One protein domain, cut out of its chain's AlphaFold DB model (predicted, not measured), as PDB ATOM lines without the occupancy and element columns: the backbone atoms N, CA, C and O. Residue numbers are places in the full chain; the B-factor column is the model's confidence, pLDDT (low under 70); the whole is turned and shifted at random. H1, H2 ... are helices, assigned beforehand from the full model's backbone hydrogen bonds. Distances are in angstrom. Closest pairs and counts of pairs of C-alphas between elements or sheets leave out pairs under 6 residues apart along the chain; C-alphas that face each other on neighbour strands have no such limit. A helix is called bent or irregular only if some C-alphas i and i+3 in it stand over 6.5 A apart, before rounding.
ATOM      1  N   LYS A  38     -12.482 -33.405 -26.306       93.12
ATOM      2  CA  LYS A  38     -12.367 -32.136 -25.570       93.12
ATOM      3  C   LYS A  38     -13.664 -31.331 -25.594       93.12
ATOM      4  O   LYS A  38     -13.963 -30.636 -24.634       93.12
ATOM      5  N   GLU A  39     -14.393 -31.406 -26.704       95.62
ATOM      6  CA  GLU A  39     -15.600 -30.626 -26.941       95.62
ATOM      7  C   GLU A  39     -16.613 -31.436 -27.739       95.62
ATOM      8  O   GLU A  39     -16.257 -32.215 -28.633       95.62
ATOM      9  N   GLU A  40     -17.885 -31.206 -27.433       95.38
ATOM     10  CA  GLU A  40     -19.021 -31.817 -28.101       95.38
ATOM     11  C   GLU A  40     -20.082 -30.754 -28.384       95.38
ATOM     12  O   GLU A  40     -20.300 -29.845 -27.584       95.38
ATOM     13  N   LEU A  41     -20.729 -30.854 -29.544       96.94
ATOM     14  CA  LEU A  41     -21.750 -29.911 -29.985       96.94
ATOM     15  C   LEU A  41     -22.941 -30.700 -30.509       96.94
ATOM     16  O   LEU A  41     -22.772 -31.556 -31.370       96.94
ATOM     17  N   TYR A  42     -24.139 -30.404 -30.019       96.88
ATOM     18  CA  TYR A  42     -25.342 -31.154 -30.365       96.88
ATOM     19  C   TYR A  42     -26.473 -30.213 -30.766       96.88
ATOM     20  O   TYR A  42     -26.743 -29.230 -30.076       96.88
ATOM     21  N   ASP A  43     -27.178 -30.553 -31.843       96.44
ATOM     22  CA  ASP A  43     -28.493 -29.981 -32.119       96.44
ATOM     23  C   ASP A  43     -29.559 -30.810 -31.391       96.44
ATOM     24  O   ASP A  43     -29.873 -31.936 -31.777       96.44
ATOM     25  N   LEU A  44     -30.123 -30.242 -30.325       95.88
ATOM     26  CA  LEU A  44     -31.126 -30.905 -29.491       95.88
ATOM     27  C   LEU A  44     -32.479 -31.090 -30.191       95.88
ATOM     28  O   LEU A  44     -33.271 -31.922 -29.749       95.88
ATOM     29  N   LYS A  45     -32.764 -30.343 -31.266       96.69
ATOM     30  CA  LYS A  45     -34.009 -30.504 -32.029       96.69
ATOM     31  C   LYS A  45     -33.959 -31.761 -32.884       96.69
ATOM     32  O   LYS A  45     -34.929 -32.510 -32.930       96.69
ATOM     33  N   THR A  46     -32.832 -31.994 -33.552       95.81
ATOM     34  CA  THR A  46     -32.658 -33.142 -34.452       95.81
ATOM     35  C   THR A  46     -32.075 -34.365 -33.750       95.81
ATOM     36  O   THR A  46     -32.283 -35.488 -34.198       95.81
ATOM     37  N   ASN A  47     -31.335 -34.167 -32.656       95.00
ATOM     38  CA  ASN A  47     -30.680 -35.218 -31.883       95.00
ATOM     39  C   ASN A  47     -30.942 -35.028 -30.370       95.00
ATOM     40  O   ASN A  47     -30.036 -34.648 -29.623       95.00
ATOM     41  N   PRO A  48     -32.167 -35.327 -29.890       95.69
ATOM     42  CA  PRO A  48     -32.549 -35.128 -28.485       95.69
ATOM     43  C   PRO A  48     -31.698 -35.934 -27.496       95.69
ATOM     44  O   PRO A  48     -31.512 -35.528 -26.353       95.69
ATOM     45  N   HIS A  49     -31.173 -37.077 -27.943       95.38
ATOM     46  CA  HIS A  49     -30.370 -37.989 -27.129       95.38
ATOM     47  C   HIS A  49     -28.866 -37.701 -27.182       95.38
ATOM     48  O   HIS A  49     -28.102 -38.454 -26.591       95.38
ATOM     49  N   GLN A  50     -28.435 -36.644 -27.882       95.19
ATOM     50  CA  GLN A  50     -27.037 -36.194 -27.899       95.19
ATOM     51  C   GLN A  50     -26.045 -37.297 -28.314       95.19
ATOM     52  O   GLN A  50     -24.927 -37.372 -27.830       95.19
ATOM     53  N   ILE A  51     -26.447 -38.160 -29.254       94.44
ATOM     54  CA  ILE A  51     -25.620 -39.299 -29.687       94.44
ATOM     55  C   ILE A  51     -24.588 -38.887 -30.747       94.44
ATOM     56  O   ILE A  51     -23.478 -39.407 -30.791       94.44
ATOM     57  N   ARG A  52     -24.954 -37.953 -31.633       92.75
ATOM     58  CA  ARG A  52     -24.136 -37.514 -32.770       92.75
ATOM     59  C   ARG A  52     -23.604 -36.103 -32.547       92.75
ATOM     60  O   ARG A  52     -24.361 -35.141 -32.672       92.75
ATOM     61  N   SER A  53     -22.316 -35.999 -32.226       94.25
ATOM     62  CA  SER A  53     -21.633 -34.717 -32.040       94.25
ATOM     63  C   SER A  53     -21.274 -34.079 -33.384       94.25
ATOM     64  O   SER A  53     -20.710 -34.719 -34.270       94.25
ATOM     65  N   LEU A  54     -21.583 -32.794 -33.506       95.94
ATOM     66  CA  LEU A  54     -21.334 -31.923 -34.651       95.94
ATOM     67  C   LEU A  54     -19.991 -31.182 -34.540       95.94
ATOM     68  O   LEU A  54     -19.590 -30.484 -35.465       95.94
ATOM     69  N   ALA A  55     -19.273 -31.337 -33.421       94.81
ATOM     70  CA  ALA A  55     -18.091 -30.537 -33.088       94.81
ATOM     71  C   ALA A  55     -16.914 -30.686 -34.070       94.81
ATOM     72  O   ALA A  55     -16.038 -29.828 -34.116       94.81
ATOM     73  N   ARG A  56     -16.875 -31.776 -34.846       93.00
ATOM     74  CA  ARG A  56     -15.819 -32.038 -35.838       93.00
ATOM     75  C   ARG A  56     -16.190 -31.608 -37.258       93.00
ATOM     76  O   ARG A  56     -15.361 -31.746 -38.153       93.00
ATOM     77  N   LEU A  57     -17.418 -31.137 -37.479       95.56
ATOM     78  CA  LEU A  57     -17.874 -30.714 -38.797       95.56
ATOM     79  C   LEU A  57     -17.478 -29.244 -39.035       95.56
ATOM     80  O   LEU A  57     -17.840 -28.393 -38.219       95.56
ATOM     81  N   PRO A  58     -16.774 -28.920 -40.141       95.75
ATOM     82  CA  PRO A  58     -16.309 -27.556 -40.420       95.75
ATOM     83  C   PRO A  58     -17.429 -26.508 -40.447       95.75
ATOM     84  O   PRO A  58     -17.239 -25.378 -40.011       95.75
ATOM     85  N   GLU A  59     -18.623 -26.896 -40.896       96.69
ATOM     86  CA  GLU A  59     -19.810 -26.032 -40.964       96.69
ATOM     87  C   GLU A  59     -20.267 -25.477 -39.603       96.69
ATOM     88  O   GLU A  59     -20.969 -24.468 -39.548       96.69
ATOM     89  N   HIS A  60     -19.844 -26.090 -38.493       96.31
ATOM     90  CA  HIS A  60     -20.204 -25.663 -37.142       96.31
ATOM     91  C   HIS A  60     -19.056 -25.003 -36.367       96.31
ATOM     92  O   HIS A  60     -19.232 -24.648 -35.196       96.31
ATOM     93  N   GLU A  61     -17.901 -24.778 -37.000       96.25
ATOM     94  CA  GLU A  61     -16.710 -24.230 -36.341       96.25
ATOM     95  C   GLU A  61     -16.964 -22.840 -35.734       96.25
ATOM     96  O   GLU A  61     -16.576 -22.572 -34.595       96.25
ATOM     97  N   GLU A  62     -17.669 -21.961 -36.451       97.25
ATOM     98  CA  GLU A  62     -18.010 -20.620 -35.954       97.25
ATOM     99  C   GLU A  62     -18.919 -20.674 -34.722       97.25
ATOM    100  O   GLU A  62     -18.723 -19.934 -33.755       97.25
ATOM    101  N   THR A  63     -19.893 -21.588 -34.723       97.06
ATOM    102  CA  THR A  63     -20.794 -21.784 -33.579       97.06
ATOM    103  C   THR A  63     -20.017 -22.277 -32.366       97.06
ATOM    104  O   THR A  63     -20.216 -21.767 -31.263       97.06
ATOM    105  N   LEU A  64     -19.100 -23.218 -32.573       97.00
ATOM    106  CA  LEU A  64     -18.272 -23.776 -31.515       97.00
ATOM    107  C   LEU A  64     -17.336 -22.713 -30.918       97.00
ATOM    108  O   LEU A  64     -17.306 -22.549 -29.700       97.00
ATOM    109  N   LYS A  65     -16.671 -21.903 -31.756       97.44
ATOM    110  CA  LYS A  65     -15.858 -20.756 -31.303       97.44
ATOM    111  C   LYS A  65     -16.674 -19.762 -30.480       97.44
ATOM    112  O   LYS A  65     -16.227 -19.324 -29.422       97.44
ATOM    113  N   ARG A  66     -17.884 -19.423 -30.935       98.31
ATOM    114  CA  ARG A  66     -18.774 -18.488 -30.233       98.31
ATOM    115  C   ARG A  66     -19.184 -19.011 -28.855       98.31
ATOM    116  O   ARG A  66     -19.173 -18.243 -27.893       98.31
ATOM    117  N   LEU A  67     -19.568 -20.286 -28.763       98.12
ATOM    118  CA  LEU A  67     -19.986 -20.907 -27.503       98.12
ATOM    119  C   LEU A  67     -18.810 -21.076 -26.538       98.12
ATOM    120  O   LEU A  67     -18.963 -20.761 -25.361       98.12
ATOM    121  N   ARG A  68     -17.633 -21.470 -27.037       97.56
ATOM    122  CA  ARG A  68     -16.406 -21.543 -26.235       97.56
ATOM    123  C   ARG A  68     -16.064 -20.189 -25.624       97.56
ATOM    124  O   ARG A  68     -15.931 -20.092 -24.413       97.56
ATOM    125  N   ALA A  69     -16.029 -19.135 -26.437       98.25
ATOM    126  CA  ALA A  69     -15.731 -17.792 -25.948       98.25
ATOM    127  C   ALA A  69     -16.761 -17.305 -24.913       98.25
ATOM    128  O   ALA A  69     -16.421 -16.558 -24.001       98.25
ATOM    129  N   ALA A  70     -18.036 -17.687 -25.052       98.25
ATOM    130  CA  ALA A  70     -19.058 -17.365 -24.057       98.25
ATOM    131  C   ALA A  70     -18.832 -18.100 -22.728       98.25
ATOM    132  O   ALA A  70     -18.990 -17.489 -21.675       98.25
ATOM    133  N   LEU A  71     -18.439 -19.376 -22.785       97.12
ATOM    134  CA  LEU A  71     -18.103 -20.164 -21.603       97.12
ATOM    135  C   LEU A  71     -16.847 -19.631 -20.903       97.12
ATOM    136  O   LEU A  71     -16.868 -19.458 -19.692       97.12
ATOM    137  N   GLU A  72     -15.784 -19.336 -21.653       97.00
ATOM    138  CA  GLU A  72     -14.532 -18.788 -21.111       97.00
ATOM    139  C   GLU A  72     -14.782 -17.478 -20.354       97.00
ATOM    140  O   GLU A  72     -14.377 -17.356 -19.201       97.00
ATOM    141  N   ARG A  73     -15.551 -16.551 -20.943       98.25
ATOM    142  CA  ARG A  73     -15.949 -15.314 -20.253       98.25
ATOM    143  C   ARG A  73     -16.725 -15.584 -18.970       98.25
ATOM    144  O   ARG A  73     -16.443 -14.969 -17.954       98.25
ATOM    145  N   TRP A  74     -17.686 -16.508 -18.997       97.88
ATOM    146  CA  TRP A  74     -18.471 -16.833 -17.806       97.88
ATOM    147  C   TRP A  74     -17.605 -17.427 -16.688       97.88
ATOM    148  O   TRP A  74     -17.785 -17.082 -15.521       97.88
ATOM    149  N   ILE A  75     -16.645 -18.284 -17.036       97.44
ATOM    150  CA  ILE A  75     -15.699 -18.856 -16.076       97.44
ATOM    151  C   ILE A  75     -14.876 -17.747 -15.401       97.44
ATOM    152  O   ILE A  75     -14.741 -17.748 -14.177       97.44
ATOM    153  N   GLU A  76     -14.368 -16.788 -16.178       96.94
ATOM    154  CA  GLU A  76     -13.614 -15.644 -15.654       96.94
ATOM    155  C   GLU A  76     -14.489 -14.734 -14.778       96.94
ATOM    156  O   GLU A  76     -14.120 -14.413 -13.650       96.94
ATOM    157  N   GLU A  77     -15.676 -14.360 -15.264       97.94
ATOM    158  CA  GLU A  77     -16.615 -13.466 -14.573       97.94
ATOM    159  C   GLU A  77     -17.112 -14.042 -13.242       97.94
ATOM    160  O   GLU A  77     -17.343 -13.299 -12.287       97.94
ATOM    161  N   THR A  78     -17.283 -15.364 -13.165       97.31
ATOM    162  CA  THR A  78     -17.761 -16.046 -11.954       97.31
ATOM    163  C   THR A  78     -16.643 -16.549 -11.051       97.31
ATOM    164  O   THR A  78     -16.934 -17.019  -9.948       97.31
ATOM    165  N   ASN A  79     -15.379 -16.419 -11.475       95.19
ATOM    166  CA  ASN A  79     -14.221 -16.991 -10.792       95.19
ATOM    167  C   ASN A  79     -14.432 -18.493 -10.502       95.19
ATOM    168  O   ASN A  79     -14.331 -18.942  -9.354       95.19
ATOM    169  N   ASP A  80     -14.782 -19.268 -11.534       95.44
ATOM    170  CA  ASP A  80     -15.048 -20.707 -11.405       95.44
ATOM    171  C   ASP A  80     -13.792 -21.452 -10.917       95.44
ATOM    172  O   ASP A  80     -12.725 -21.419 -11.534       95.44
ATOM    173  N   GLN A  81     -13.921 -22.155  -9.792       92.81
ATOM    174  CA  GLN A  81     -12.816 -22.883  -9.161       92.81
ATOM    175  C   GLN A  81     -12.431 -24.164  -9.915       92.81
ATOM    176  O   GLN A  81     -11.347 -24.704  -9.688       92.81
ATOM    177  N   GLY A  82     -13.272 -24.627 -10.847       89.56
ATOM    178  CA  GLY A  82     -13.040 -25.814 -11.665       89.56
ATOM    179  C   GLY A  82     -11.832 -25.716 -12.602       89.56
ATOM    180  O   GLY A  82     -11.368 -26.743 -13.095       89.56
ATOM    181  N   GLN A  83     -11.284 -24.514 -12.827       86.94
ATOM    182  CA  GLN A  83     -10.026 -24.337 -13.564       86.94
ATOM    183  C   GLN A  83      -8.788 -24.771 -12.768       86.94
ATOM    184  O   GLN A  83      -7.751 -25.085 -13.356       86.94
ATOM    185  N   SER A  84      -8.879 -24.781 -11.437       87.88
ATOM    186  CA  SER A  84      -7.778 -25.158 -10.555       87.88
ATOM    187  C   SER A  84      -7.946 -26.590 -10.061       87.88
ATOM    188  O   SER A  84      -9.045 -27.031  -9.725       87.88
ATOM    189  N   MET A  85      -6.847 -27.343 -10.020       85.06
ATOM    190  CA  MET A  85      -6.873 -28.665  -9.410       85.06
ATOM    191  C   MET A  85      -6.966 -28.520  -7.893       85.06
ATOM    192  O   MET A  85      -6.230 -27.742  -7.288       85.06
ATOM    193  N   GLU A  86      -7.846 -29.312  -7.289       87.38
ATOM    194  CA  GLU A  86      -7.954 -29.415  -5.837       87.38
ATOM    195  C   GLU A  86      -6.597 -29.783  -5.209       87.38
ATOM    196  O   GLU A  86      -5.883 -30.636  -5.756       87.38
ATOM    197  N   PRO A  87      -6.245 -29.210  -4.044       86.81
ATOM    198  CA  PRO A  87      -5.005 -29.540  -3.358       86.81
ATOM    199  C   PRO A  87      -4.859 -31.054  -3.109       86.81
ATOM    200  O   PRO A  87      -5.849 -31.725  -2.770       86.81
ATOM    201  N   PRO A  88      -3.646 -31.630  -3.239       83.19
ATOM    202  CA  PRO A  88      -3.427 -33.071  -3.110       83.19
ATOM    203  C   PRO A  88      -3.969 -33.678  -1.810       83.19
ATOM    204  O   PRO A  88      -4.446 -34.813  -1.810       83.19
ATOM    205  N   GLU A  89      -3.956 -32.939  -0.702       83.50
ATOM    206  CA  GLU A  89      -4.498 -33.373   0.585       83.50
ATOM    207  C   GLU A  89      -6.023 -33.581   0.563       83.50
ATOM    208  O   GLU A  89      -6.537 -34.513   1.196       83.50
ATOM    209  N   VAL A  90      -6.753 -32.768  -0.208       79.88
ATOM    210  CA  VAL A  90      -8.208 -32.876  -0.391       79.88
ATOM    211  C   VAL A  90      -8.535 -34.072  -1.282       79.88
ATOM    212  O   VAL A  90      -9.425 -34.865  -0.950       79.88
ATOM    213  N   VAL A  91      -7.781 -34.245  -2.370       76.44
ATOM    214  CA  VAL A  91      -7.903 -35.395  -3.278       76.44
ATOM    215  C   VAL A  91      -7.599 -36.699  -2.536       76.44
ATOM    216  O   VAL A  91      -8.377 -37.651  -2.614       76.44
ATOM    217  N   ALA A  92      -6.530 -36.730  -1.737       72.38
ATOM    218  CA  ALA A  92      -6.139 -37.894  -0.948       72.38
ATOM    219  C   ALA A  92      -7.204 -38.288   0.084       72.38
ATOM    220  O   ALA A  92      -7.418 -39.476   0.322       72.38
ATOM    221  N   ARG A  93      -7.921 -37.324   0.681       66.81
ATOM    222  CA  ARG A  93      -9.053 -37.626   1.572       66.81
ATOM    223  C   ARG A  93     -10.184 -38.336   0.824       66.81
ATOM    224  O   ARG A  93     -10.675 -39.339   1.326       66.81
ATOM    225  N   ARG A  94     -10.551 -37.853  -0.369       55.72
ATOM    226  CA  ARG A  94     -11.601 -38.465  -1.207       55.72
ATOM    227  C   ARG A  94     -11.190 -39.840  -1.755       55.72
ATOM    228  O   ARG A  94     -12.033 -40.715  -1.876       55.72
ATOM    229  N   GLY A  95      -9.904 -40.046  -2.051       53.59
ATOM    230  CA  GLY A  95      -9.371 -41.310  -2.578       53.59
ATOM    231  C   GLY A  95      -9.168 -42.429  -1.545       53.59
ATOM    232  O   GLY A  95      -9.031 -43.584  -1.937       53.59
ATOM    233  N   ARG A  96      -9.152 -42.115  -0.239       46.72
ATOM    234  CA  ARG A  96      -9.041 -43.117   0.845       46.72
ATOM    235  C   ARG A  96     -10.335 -43.885   1.099       46.72
ATOM    236  O   ARG A  96     -10.299 -44.985   1.646       46.72
ATOM    237  N   GLU A  97     -11.466 -43.322   0.706       55.00
ATOM    238  CA  GLU A  97     -12.749 -44.003   0.757       55.00
ATOM    239  C   GLU A  97     -12.855 -44.862  -0.506       55.00
ATOM    240  O   GLU A  97     -13.320 -44.431  -1.559       55.00
ATOM    241  N   GLY A  98     -12.323 -46.086  -0.425       59.75
ATOM    242  CA  GLY A  98     -12.545 -47.104  -1.447       59.75
ATOM    243  C   GLY A  98     -14.039 -47.389  -1.646       59.75
ATOM    244  O   GLY A  98     -14.909 -46.768  -1.037       59.75
ATOM    245  N   CYS A  99     -14.355 -48.367  -2.493       59.25
ATOM    246  CA  CYS A  99     -15.738 -48.814  -2.649       59.25
ATOM    247  C   CYS A  99     -16.337 -49.135  -1.260       59.25
ATOM    248  O   CYS A  99     -15.763 -49.961  -0.543       59.25
TER     249      CYS A  99
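What this domain is: This is residues 38 to 99 of the 146 residues of an uncharacterized protein of Armatimonadetes bacterium CG_4_8_14_3_um_filter_66_20 (UniProt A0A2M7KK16). One long helix, H1, makes the base of an open, roughly U-shaped outline; the unnamed stretch of residues 38 to 57 loops out and back at its first end, and residues 84 to 99 stick out beyond its other end as an arm that holds the short helix H2. Residues 44 to 49, the turn of the loop, also stick out. The printed part has 62 residues with two named helices, H1 then H2, and no named strand; the class is all helix, although under half of the residues, 29 of 62, are in named elements. The whole is extended, with a radius of gyration of the C-alphas of 17.2 A and spans of 45 by 32 by 18 A.

How they stand to each other: Begin with H1, residues 58 to 78, and go on along the chain to H2, residues 88 to 95: the two helices are apart. Residues 84 to 99, of which 88 to 95 belong to H2, stand free, and so do residues 44 to 49. In the backbone of H2 every O i to N i+4 pair is within hydrogen-bond range; in H1 you will find 15 of 17 such pairs within range.

Where its parts are: Find C-alpha 58 at (-16.309, -27.556, -40.420); from there H1 runs 30.7 A to C-alpha 78 at (-17.761, -16.046, -11.954). Near its first residue H1 is irregular: the C-alphas of Glu 59 and Glu 62 are 7.6 A apart. H2 runs from Pro 88 to Gly 95, whose C-alpha is at (-9.371, -41.310, -2.578).

The domain as a whole: Look to Glu 59 and Arg 96 for the two C-alphas farthest apart, at 46.4 A. The printed part has no cut, and the link from H1 to H2, nine residues, is short. Without the stretches that stand free, the body spans 31 by 20 by 15 A. The mean pLDDT of the printed part is 89.5, and the model's confidence is low, under 70, in residues 93 to 99.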